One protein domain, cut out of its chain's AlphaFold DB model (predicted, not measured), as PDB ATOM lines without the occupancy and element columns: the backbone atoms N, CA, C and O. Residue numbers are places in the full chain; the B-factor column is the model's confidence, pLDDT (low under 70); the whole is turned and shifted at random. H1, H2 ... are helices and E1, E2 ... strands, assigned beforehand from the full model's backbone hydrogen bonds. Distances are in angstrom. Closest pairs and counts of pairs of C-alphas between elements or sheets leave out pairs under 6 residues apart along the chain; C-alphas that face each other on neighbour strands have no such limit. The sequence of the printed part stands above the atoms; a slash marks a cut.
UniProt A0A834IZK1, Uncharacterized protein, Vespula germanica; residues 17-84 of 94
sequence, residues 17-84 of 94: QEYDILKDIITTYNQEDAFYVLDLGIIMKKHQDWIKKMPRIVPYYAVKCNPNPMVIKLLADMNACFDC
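What this domain is: This is residues 17 to 84 of the 94 residues of an uncharacterized protein of Vespula germanica (UniProt A0A834IZK1). A lone helix, H1, is held away from a small body by an extended link, residues 30 to 39; in the body, helices H2 and H3 pack at a slant, and a two-strand strip, E1 beside E2, lies near H3. The printed part has 68 residues, mostly helix by class, with three named helices and two named strands in the order H1, H2, E1, H3, E2; the sheet E1 E2 is parallel. The whole is loose, with a radius of gyration of the C-alphas of 15.2 A, and elongated, spanning 47 by 25 by 17 A.

Where its parts are: Find C-alpha 18 at (110.254, 65.925, 145.640); from there H1 runs through residues 18 to 29, 16.8 A long. H2, residues 40 to 53, starts at (113.049, 78.007, 146.248) and covers 19.9 A. Next come E1, residues 60 to 62, 6.3 A, and H3, residues 69 to 77, 12.0 A. E2, residues 81 to 83, 7.1 A, ends at C-alpha 83, (107.193, 93.487, 156.790).

How they stand to each other: H1 is apart from H2, E1, H3 and E2. Look at Leu 40 and Val 71, whose C-alphas, 7.1 A apart, are the closest where H2 and H3 touch, at a steep tilt of 39 degrees, the same way. E1 and H3 are near each other, with 5 pairs of C-alphas within 10 A. E1 and E2 are parallel, with N 61 and O 81 within hydrogen-bond range at 2.8 A. E1, H3 and E2 form a strand-helix-strand unit, two parallel neighbour strands with a helix between them in the chain, its crossover right-handed. In H1, H2 and H3 every O i to N i+4 pair is within hydrogen-bond range.

The domain as a whole: The C-alphas farthest apart, Asn 30 and Arg 56, are 47.8 A from each other. Residues 52 to 57 stand free. The printed part has no cut, no link is long, and no printed residue is under 70 in pLDDT.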
ATOM      1  N   GLN A  17     110.446  64.231 141.121       91.50
ATOM      2  CA  GLN A  17     109.503  64.307 142.233       91.50
ATOM      3  C   GLN A  17     110.237  64.646 143.533       91.50
ATOM      4  O   GLN A  17     111.317  64.120 143.807       91.50
ATOM      5  N   GLU A  18     109.630  65.465 144.392       90.31
ATOM      6  CA  GLU A  18     110.254  65.925 145.640       90.31
ATOM      7  C   GLU A  18     110.617  64.757 146.572       90.31
ATOM      8  O   GLU A  18     111.605  64.804 147.305       90.31
ATOM      9  N   TYR A  19     109.840  63.671 146.515       93.25
ATOM     10  CA  TYR A  19     110.100  62.458 147.287       93.25
ATOM     11  C   TYR A  19     111.385  61.732 146.862       93.25
ATOM     12  O   TYR A  19     112.061  61.142 147.706       93.25
ATOM     13  N   ASP A  20     111.747  61.803 145.581       95.00
ATOM     14  CA  ASP A  20     112.983  61.204 145.080       95.00
ATOM     15  C   ASP A  20     114.201  62.019 145.528       95.00
ATOM     16  O   ASP A  20     115.207  61.436 145.925       95.00
ATOM     17  N   ILE A  21     114.075  63.351 145.588       94.19
ATOM     18  CA  ILE A  21     115.102  64.245 146.149       94.19
ATOM     19  C   ILE A  21     115.341  63.928 147.630       94.19
ATOM     20  O   ILE A  21     116.480  63.793 148.070       94.19
ATOM     21  N   LEU A  22     114.266  63.782 148.412       95.00
ATOM     22  CA  LEU A  22     114.365  63.432 149.831       95.00
ATOM     23  C   LEU A  22     115.086  62.098 150.034       95.00
ATOM     24  O   LEU A  22     115.979  62.008 150.875       95.00
ATOM     25  N   LYS A  23     114.713  61.072 149.260       94.94
ATOM     26  CA  LYS A  23     115.372  59.764 149.306       94.94
ATOM     27  C   LYS A  23     116.850  59.860 148.965       94.94
ATOM     28  O   LYS A  23     117.647  59.299 149.706       94.94
ATOM     29  N   ASP A  24     117.196  60.574 147.895       94.19
ATOM     30  CA  ASP A  24     118.582  60.744 147.465       94.19
ATOM     31  C   ASP A  24     119.438  61.386 148.564       94.19
ATOM     32  O   ASP A  24     120.497  60.862 148.902       94.19
ATOM     33  N   ILE A  25     118.938  62.447 149.207       94.12
ATOM     34  CA  ILE A  25     119.619  63.100 150.336       94.12
ATOM     35  C   ILE A  25     119.804  62.122 151.503       94.12
ATOM     36  O   ILE A  25     120.908  62.024 152.045       94.12
ATOM     37  N   ILE A  26     118.754  61.378 151.876       95.94
ATOM     38  CA  ILE A  26     118.819  60.393 152.968       95.94
ATOM     39  C   ILE A  26     119.890  59.345 152.676       95.94
ATOM     40  O   ILE A  26     120.731  59.071 153.532       95.94
ATOM     41  N   THR A  27     119.890  58.783 151.468       96.44
ATOM     42  CA  THR A  27     120.812  57.707 151.102       96.44
ATOM     43  C   THR A  27     122.242  58.194 150.892       96.44
ATOM     44  O   THR A  27     123.175  57.515 151.311       96.44
ATOM     45  N   THR A  28     122.434  59.364 150.280       94.75
ATOM     46  CA  THR A  28     123.758  59.893 149.918       94.75
ATOM     47  C   THR A  28     124.546  60.353 151.137       94.75
ATOM     48  O   THR A  28     125.750  60.116 151.221       94.75
ATOM     49  N   TYR A  29     123.876  60.985 152.103       93.19
ATOM     50  CA  TYR A  29     124.524  61.513 153.305       93.19
ATOM     51  C   TYR A  29     124.346  60.622 154.538       93.19
ATOM     52  O   TYR A  29     124.807  61.001 155.613       93.19
ATOM     53  N   ASN A  30     123.687  59.463 154.398       94.56
ATOM     54  CA  ASN A  30     123.235  58.631 155.520       94.56
ATOM     55  C   ASN A  30     122.553  59.487 156.601       94.56
ATOM     56  O   ASN A  30     122.929  59.458 157.774       94.56
ATOM     57  N   GLN A  31     121.618  60.337 156.166       94.69
ATOM     58  CA  GLN A  31     120.992  61.326 157.032       94.69
ATOM     59  C   GLN A  31     119.948  60.655 157.929       94.69
ATOM     60  O   GLN A  31     118.889  60.246 157.454       94.69
ATOM     61  N   GLU A  32     120.250  60.569 159.223       93.56
ATOM     62  CA  GLU A  32     119.364  60.002 160.247       93.56
ATOM     63  C   GLU A  32     118.679  61.083 161.098       93.56
ATOM     64  O   GLU A  32     117.629  60.828 161.692       93.56
ATOM     65  N   ASP A  33     119.225  62.302 161.114       96.31
ATOM     66  CA  ASP A  33     118.640  63.435 161.822       96.31
ATOM     67  C   ASP A  33     117.497  64.072 161.021       96.31
ATOM     68  O   ASP A  33     117.444  64.030 159.788       96.31
ATOM     69  N   ALA A  34     116.577  64.730 161.731       95.50
ATOM     70  CA  ALA A  34     115.522  65.510 161.096       95.50
ATOM     71  C   ALA A  34     116.119  66.673 160.289       95.50
ATOM     72  O   ALA A  34     116.892  67.483 160.804       95.50
ATOM     73  N   PHE A  35     115.696  66.797 159.033       94.12
ATOM     74  CA  PHE A  35     116.127  67.860 158.132       94.12
ATOM     75  C   PHE A  35     114.949  68.421 157.333       94.12
ATOM     76  O   PHE A  35     113.860  67.845 157.290       94.12
ATOM     77  N   TYR A  36     115.176  69.566 156.692       93.06
ATOM     78  CA  TYR A  36     114.202  70.220 155.827       93.06
ATOM     79  C   TYR A  36     114.753  70.354 154.412       93.06
ATOM     80  O   TYR A  36     115.932  70.643 154.223       93.06
ATOM     81  N   VAL A  37     113.864  70.229 153.428       92.00
ATOM     82  CA  VAL A  37     114.117  70.636 152.044       92.00
ATOM     83  C   VAL A  37     113.329  71.913 151.783       92.00
ATOM     84  O   VAL A  37     112.122  71.969 152.020       92.00
ATOM     85  N   LEU A  38     114.025  72.953 151.326       93.00
ATOM     86  CA  LEU A  38     113.431  74.235 150.970       93.00
ATOM     87  C   LEU A  38     113.388  74.370 149.448       93.00
ATOM     88  O   LEU A  38     114.413  74.615 148.817       93.00
ATOM     89  N   ASP A  39     112.194  74.266 148.875       93.88
ATOM     90  CA  ASP A  39     111.982  74.529 147.454       93.88
ATOM     91  C   ASP A  39     111.881  76.043 147.190       93.88
ATOM     92  O   ASP A  39     110.861  76.696 147.444       93.88
ATOM     93  N   LEU A  40     112.970  76.606 146.666       93.69
ATOM     94  CA  LEU A  40     113.049  78.007 146.248       93.69
ATOM     95  C   LEU A  40     112.220  78.296 144.983       93.69
ATOM     96  O   LEU A  40     111.708  79.409 144.829       93.69
ATOM     97  N   GLY A  41     112.036  77.310 144.102       94.00
ATOM     98  CA  GLY A  41     111.240  77.427 142.881       94.00
ATOM     99  C   GLY A  41     109.766  77.702 143.182       94.00
ATOM    100  O   GLY A  41     109.151  78.572 142.558       94.00
ATOM    101  N   ILE A  42     109.210  77.062 144.215       94.81
ATOM    102  CA  ILE A  42     107.841  77.337 144.680       94.81
ATOM    103  C   ILE A  42     107.693  78.775 145.189       94.81
ATOM    104  O   ILE A  42     106.676  79.422 144.911       94.81
ATOM    105  N   ILE A  43     108.677  79.298 145.922       96.19
ATOM    106  CA  ILE A  43     108.649  80.678 146.436       96.19
ATOM    107  C   ILE A  43     108.680  81.670 145.273       96.19
ATOM    108  O   ILE A  43     107.835  82.567 145.205       96.19
ATOM    109  N   MET A  44     109.589  81.453 144.318       95.81
ATOM    110  CA  MET A  44     109.695  82.256 143.101       95.81
ATOM    111  C   MET A  44     108.370  82.269 142.324       95.81
ATOM    112  O   MET A  44     107.833  83.336 142.016       95.81
ATOM    113  N   LYS A  45     107.789  81.088 142.083       97.12
ATOM    114  CA  LYS A  45     106.505  80.943 141.388       97.12
ATOM    115  C   LYS A  45     105.377  81.678 142.108       97.12
ATOM    116  O   LYS A  45     104.591  82.368 141.465       97.12
ATOM    117  N   LYS A  46     105.295  81.573 143.439       97.56
ATOM    118  CA  LYS A  46     104.268  82.265 144.238       97.56
ATOM    119  C   LYS A  46     104.389  83.787 144.152       97.56
ATOM    120  O   LYS A  46     103.363  84.453 144.041       97.56
ATOM    121  N   HIS A  47     105.604  84.335 144.169       97.31
ATOM    122  CA  HIS A  47     105.818  85.779 144.020       97.31
ATOM    123  C   HIS A  47     105.406  86.276 142.632       97.31
ATOM    124  O   HIS A  47     104.658  87.245 142.510       97.31
ATOM    125  N   GLN A  48     105.826  85.571 141.578       97.50
ATOM    126  CA  GLN A  48     105.430  85.883 140.200       97.50
ATOM    127  C   GLN A  48     103.908  85.811 140.016       97.50
ATOM    128  O   GLN A  48     103.302  86.716 139.435       97.50
ATOM    129  N   ASP A  49     103.277  84.770 140.560       98.31
ATOM    130  CA  ASP A  49     101.825  84.614 140.551       98.31
ATOM    131  C   ASP A  49     101.121  85.760 141.276       98.31
ATOM    132  O   ASP A  49     100.094  86.235 140.790       98.31
ATOM    133  N   TRP A  50     101.655  86.220 142.410       97.75
ATOM    134  CA  TRP A  50     101.098  87.351 143.149       97.75
ATOM    135  C   TRP A  50     101.101  88.615 142.297       97.75
ATOM    136  O   TRP A  50     100.055  89.237 142.128       97.75
ATOM    137  N   ILE A  51     102.250  88.967 141.712       96.81
ATOM    138  CA  ILE A  51     102.382  90.154 140.856       96.81
ATOM    139  C   ILE A  51     101.407  90.071 139.677       96.81
ATOM    140  O   ILE A  51     100.718  91.042 139.366       96.81
ATOM    141  N   LYS A  52     101.301  88.897 139.045       97.88
ATOM    142  CA  LYS A  52     100.408  88.677 137.903       97.88
ATOM    143  C   LYS A  52      98.928  88.777 138.282       97.88
ATOM    144  O   LYS A  52      98.144  89.350 137.529       97.88
ATOM    145  N   LYS A  53      98.527  88.182 139.408       98.38
ATOM    146  CA  LYS A  53      97.116  88.068 139.819       98.38
ATOM    147  C   LYS A  53      96.620  89.306 140.570       98.38
ATOM    148  O   LYS A  53      95.442  89.633 140.475       98.38
ATOM    149  N   MET A  54      97.504  90.008 141.277       97.44
ATOM    150  CA  MET A  54      97.192  91.172 142.113       97.44
ATOM    151  C   MET A  54      98.080  92.379 141.748       97.44
ATOM    152  O   MET A  54      98.770  92.915 142.613       97.44
ATOM    153  N   PRO A  55      98.047  92.880 140.497       96.75
ATOM    154  CA  PRO A  55      99.020  93.864 139.997       96.75
ATOM    155  C   PRO A  55      98.967  95.232 140.696       96.75
ATOM    156  O   PRO A  55      99.884  96.035 140.564       96.75
ATOM    157  N   ARG A  56      97.889  95.518 141.436       97.81
ATOM    158  CA  ARG A  56      97.725  96.759 142.212       97.81
ATOM    159  C   ARG A  56      98.161  96.626 143.674       97.81
ATOM    160  O   ARG A  56      98.076  97.605 144.406       97.81
ATOM    161  N   ILE A  57      98.561  95.432 144.115       96.62
ATOM    162  CA  ILE A  57      98.948  95.158 145.501       96.62
ATOM    163  C   ILE A  57     100.418  94.767 145.536       96.62
ATOM    164  O   ILE A  57     100.789  93.676 145.106       96.62
ATOM    165  N   VAL A  58     101.239  95.640 146.112       93.88
ATOM    166  CA  VAL A  58     102.652  95.353 146.375       93.88
ATOM    167  C   VAL A  58     102.747  94.373 147.553       93.88
ATOM    168  O   VAL A  58     102.268  94.707 148.639       93.88
ATOM    169  N   PRO A  59     103.313  93.164 147.379       94.12
ATOM    170  CA  PRO A  59     103.478  92.226 148.482       94.12
ATOM    171  C   PRO A  59     104.607  92.673 149.421       94.12
ATOM    172  O   PRO A  59     105.723  92.951 148.982       94.12
ATOM    173  N   TYR A  60     104.318  92.672 150.723       96.62
ATOM    174  CA  TYR A  60     105.310  92.808 151.788       96.62
ATOM    175  C   TYR A  60     105.398  91.467 152.517       96.62
ATOM    176  O   TYR A  60     104.457  91.058 153.198       96.62
ATOM    177  N   TYR A  61     106.502  90.746 152.333       96.44
ATOM    178  CA  TYR A  61     106.715  89.450 152.962       96.44
ATOM    179  C   TYR A  61     106.893  89.614 154.473       96.44
ATOM    180  O   TYR A  61     107.816  90.290 154.927       96.44
ATOM    181  N   ALA A  62     106.025  88.976 155.258       96.56
ATOM    182  CA  ALA A  62     106.113  88.988 156.713       96.56
ATOM    183  C   ALA A  62     107.279  88.109 157.189       96.56
ATOM    184  O   ALA A  62     107.143  86.888 157.296       96.56
ATOM    185  N   VAL A  63     108.410  88.734 157.533       94.62
ATOM    186  CA  VAL A  63     109.679  88.042 157.846       94.62
ATOM    187  C   VAL A  63     109.539  87.048 159.004       94.62
ATOM    188  O   VAL A  63     110.165  85.992 159.003       94.62
ATOM    189  N   LYS A  64     108.651  87.335 159.965       92.81
ATOM    190  CA  LYS A  64     108.342  86.448 161.101       92.81
ATOM    191  C   LYS A  64     107.848  85.052 160.697       92.81
ATOM    192  O   LYS A  64     107.934  84.137 161.504       92.81
ATOM    193  N   CYS A  65     107.290  84.896 159.494       95.25
ATOM    194  CA  CYS A  65     106.722  83.629 159.035       95.25
ATOM    195  C   CYS A  65     107.810  82.586 158.753       95.25
ATOM    196  O   CYS A  65     107.653  81.428 159.131       95.25
ATOM    197  N   ASN A  66     108.905  82.999 158.114       94.50
ATOM    198  CA  ASN A  66     110.099  82.188 157.935       94.50
ATOM    199  C   ASN A  66     111.303  83.117 157.668       94.50
ATOM    200  O   ASN A  66     111.476  83.587 156.542       94.50
ATOM    201  N   PRO A  67     112.153  83.388 158.675       92.44
ATOM    202  CA  PRO A  67     113.276  84.313 158.541       92.44
ATOM    203  C   PRO A  67     114.502  83.687 157.853       92.44
ATOM    204  O   PRO A  67     115.611  84.204 157.996       92.44
ATOM    205  N   ASN A  68     114.348  82.557 157.151       91.88
ATOM    206  CA  ASN A  68     115.458  81.880 156.494       91.88
ATOM    207  C   ASN A  68     116.169  82.834 155.501       91.88
ATOM    208  O   ASN A  68     115.515  83.376 154.603       91.88
ATOM    209  N   PRO A  69     117.501  83.019 155.614       90.44
ATOM    210  CA  PRO A  69     118.242  83.960 154.779       90.44
ATOM    211  C   PRO A  69     118.103  83.716 153.275       90.44
ATOM    212  O   PRO A  69     118.077  84.681 152.520       90.44
ATOM    213  N   MET A  70     117.964  82.462 152.830       90.56
ATOM    214  CA  MET A  70     117.795  82.136 151.409       90.56
ATOM    215  C   MET A  70     116.427  82.565 150.878       90.56
ATOM    216  O   MET A  70     116.349  83.085 149.769       90.56
ATOM    217  N   VAL A  71     115.362  82.421 151.676       93.00
ATOM    218  CA  VAL A  71     114.016  82.915 151.324       93.00
ATOM    219  C   VAL A  71     114.044  84.428 151.161       93.00
ATOM    220  O   VAL A  71     113.584  84.970 150.157       93.00
ATOM    221  N   ILE A  72     114.617  85.103 152.151       92.62
ATOM    222  CA  ILE A  72     114.723  86.555 152.186       92.62
ATOM    223  C   ILE A  72     115.550  87.058 151.004       92.62
ATOM    224  O   ILE A  72     115.130  87.974 150.300       92.62
ATOM    225  N   LYS A  73     116.707  86.441 150.770       90.88
ATOM    226  CA  LYS A  73     117.611  86.799 149.687       90.88
ATOM    227  C   LYS A  73     116.952  86.622 148.319       90.88
ATOM    228  O   LYS A  73     116.959  87.560 147.531       90.88
ATOM    229  N   LEU A  74     116.318  85.474 148.076       92.81
ATOM    230  CA  LEU A  74     115.575  85.222 146.842       92.81
ATOM    231  C   LEU A  74     114.503  86.292 146.608       92.81
ATOM    232  O   LEU A  74     114.424  86.868 145.529       92.81
ATOM    233  N   LEU A  75     113.688  86.584 147.624       94.12
ATOM    234  CA  LEU A  75     112.630  87.585 147.513       94.12
ATOM    235  C   LEU A  75     113.193  88.996 147.281       94.12
ATOM    236  O   LEU A  75     112.625  89.746 146.491       94.12
ATOM    237  N   ALA A  76     114.321  89.345 147.906       92.81
ATOM    238  CA  ALA A  76     114.999  90.621 147.684       92.81
ATOM    239  C   ALA A  76     115.530  90.741 146.245       92.81
ATOM    240  O   ALA A  76     115.324  91.775 145.609       92.81
ATOM    241  N   ASP A  77     116.133  89.676 145.705       91.75
ATOM    242  CA  ASP A  77     116.600  89.619 144.311       91.75
ATOM    243  C   ASP A  77     115.437  89.657 143.301       91.75
ATOM    244  O   ASP A  77     115.611  90.063 142.155       91.75
ATOM    245  N   MET A  78     114.231  89.281 143.736       93.50
ATOM    246  CA  MET A  78     112.975  89.408 142.988       93.50
ATOM    247  C   MET A  78     112.226  90.725 143.271       93.50
ATOM    248  O   MET A  78     111.040  90.852 142.945       93.50
ATOM    249  N   ASN A  79     112.906  91.701 143.882       91.56
ATOM    250  CA  ASN A  79     112.400  93.033 144.217       91.56
ATOM    251  C   ASN A  79     111.146  93.031 145.117       91.56
ATOM    252  O   ASN A  79     110.304  93.927 145.022       91.56
ATOM    253  N   ALA A  80     110.991  92.035 145.991       94.25
ATOM    254  CA  ALA A  80     109.935  92.029 146.999       94.25
ATOM    255  C   ALA A  80     110.191  93.065 148.107       94.25
ATOM    256  O   ALA A  80     111.326  93.467 148.371       94.25
ATOM    257  N   CYS A  81     109.123  93.462 148.801       94.81
ATOM    258  CA  CYS A  81     109.206  94.252 150.027       94.81
ATOM    259  C   CYS A  81     109.063  93.355 151.268       94.81
ATOM    260  O   CYS A  81     108.616  92.210 151.168       94.81
ATOM    261  N   PHE A  82     109.401  93.879 152.448       95.44
ATOM    262  CA  PHE A  82     109.426  93.114 153.700       95.44
ATOM    263  C   PHE A  82     108.661  93.831 154.817       95.44
ATOM    264  O   PHE A  82     108.841  95.029 155.031       95.44
ATOM    265  N   ASP A  83     107.819  93.082 155.529       95.50
ATOM    266  CA  ASP A  83     107.193  93.487 156.790       95.50
ATOM    267  C   ASP A  83     108.040  92.960 157.960       95.50
ATOM    268  O   ASP A  83     108.158  91.746 158.181       95.50
ATOM    269  N   CYS A  84     108.659  93.894 158.686       93.88
ATOM    270  CA  CYS A  84     109.587  93.637 159.781       93.88
ATOM    271  C   CYS A  84     109.010  94.168 161.098       93.88
ATOM    272  O   CYS A  84     108.768  95.363 161.243       93.88
TER     273      CYS A  84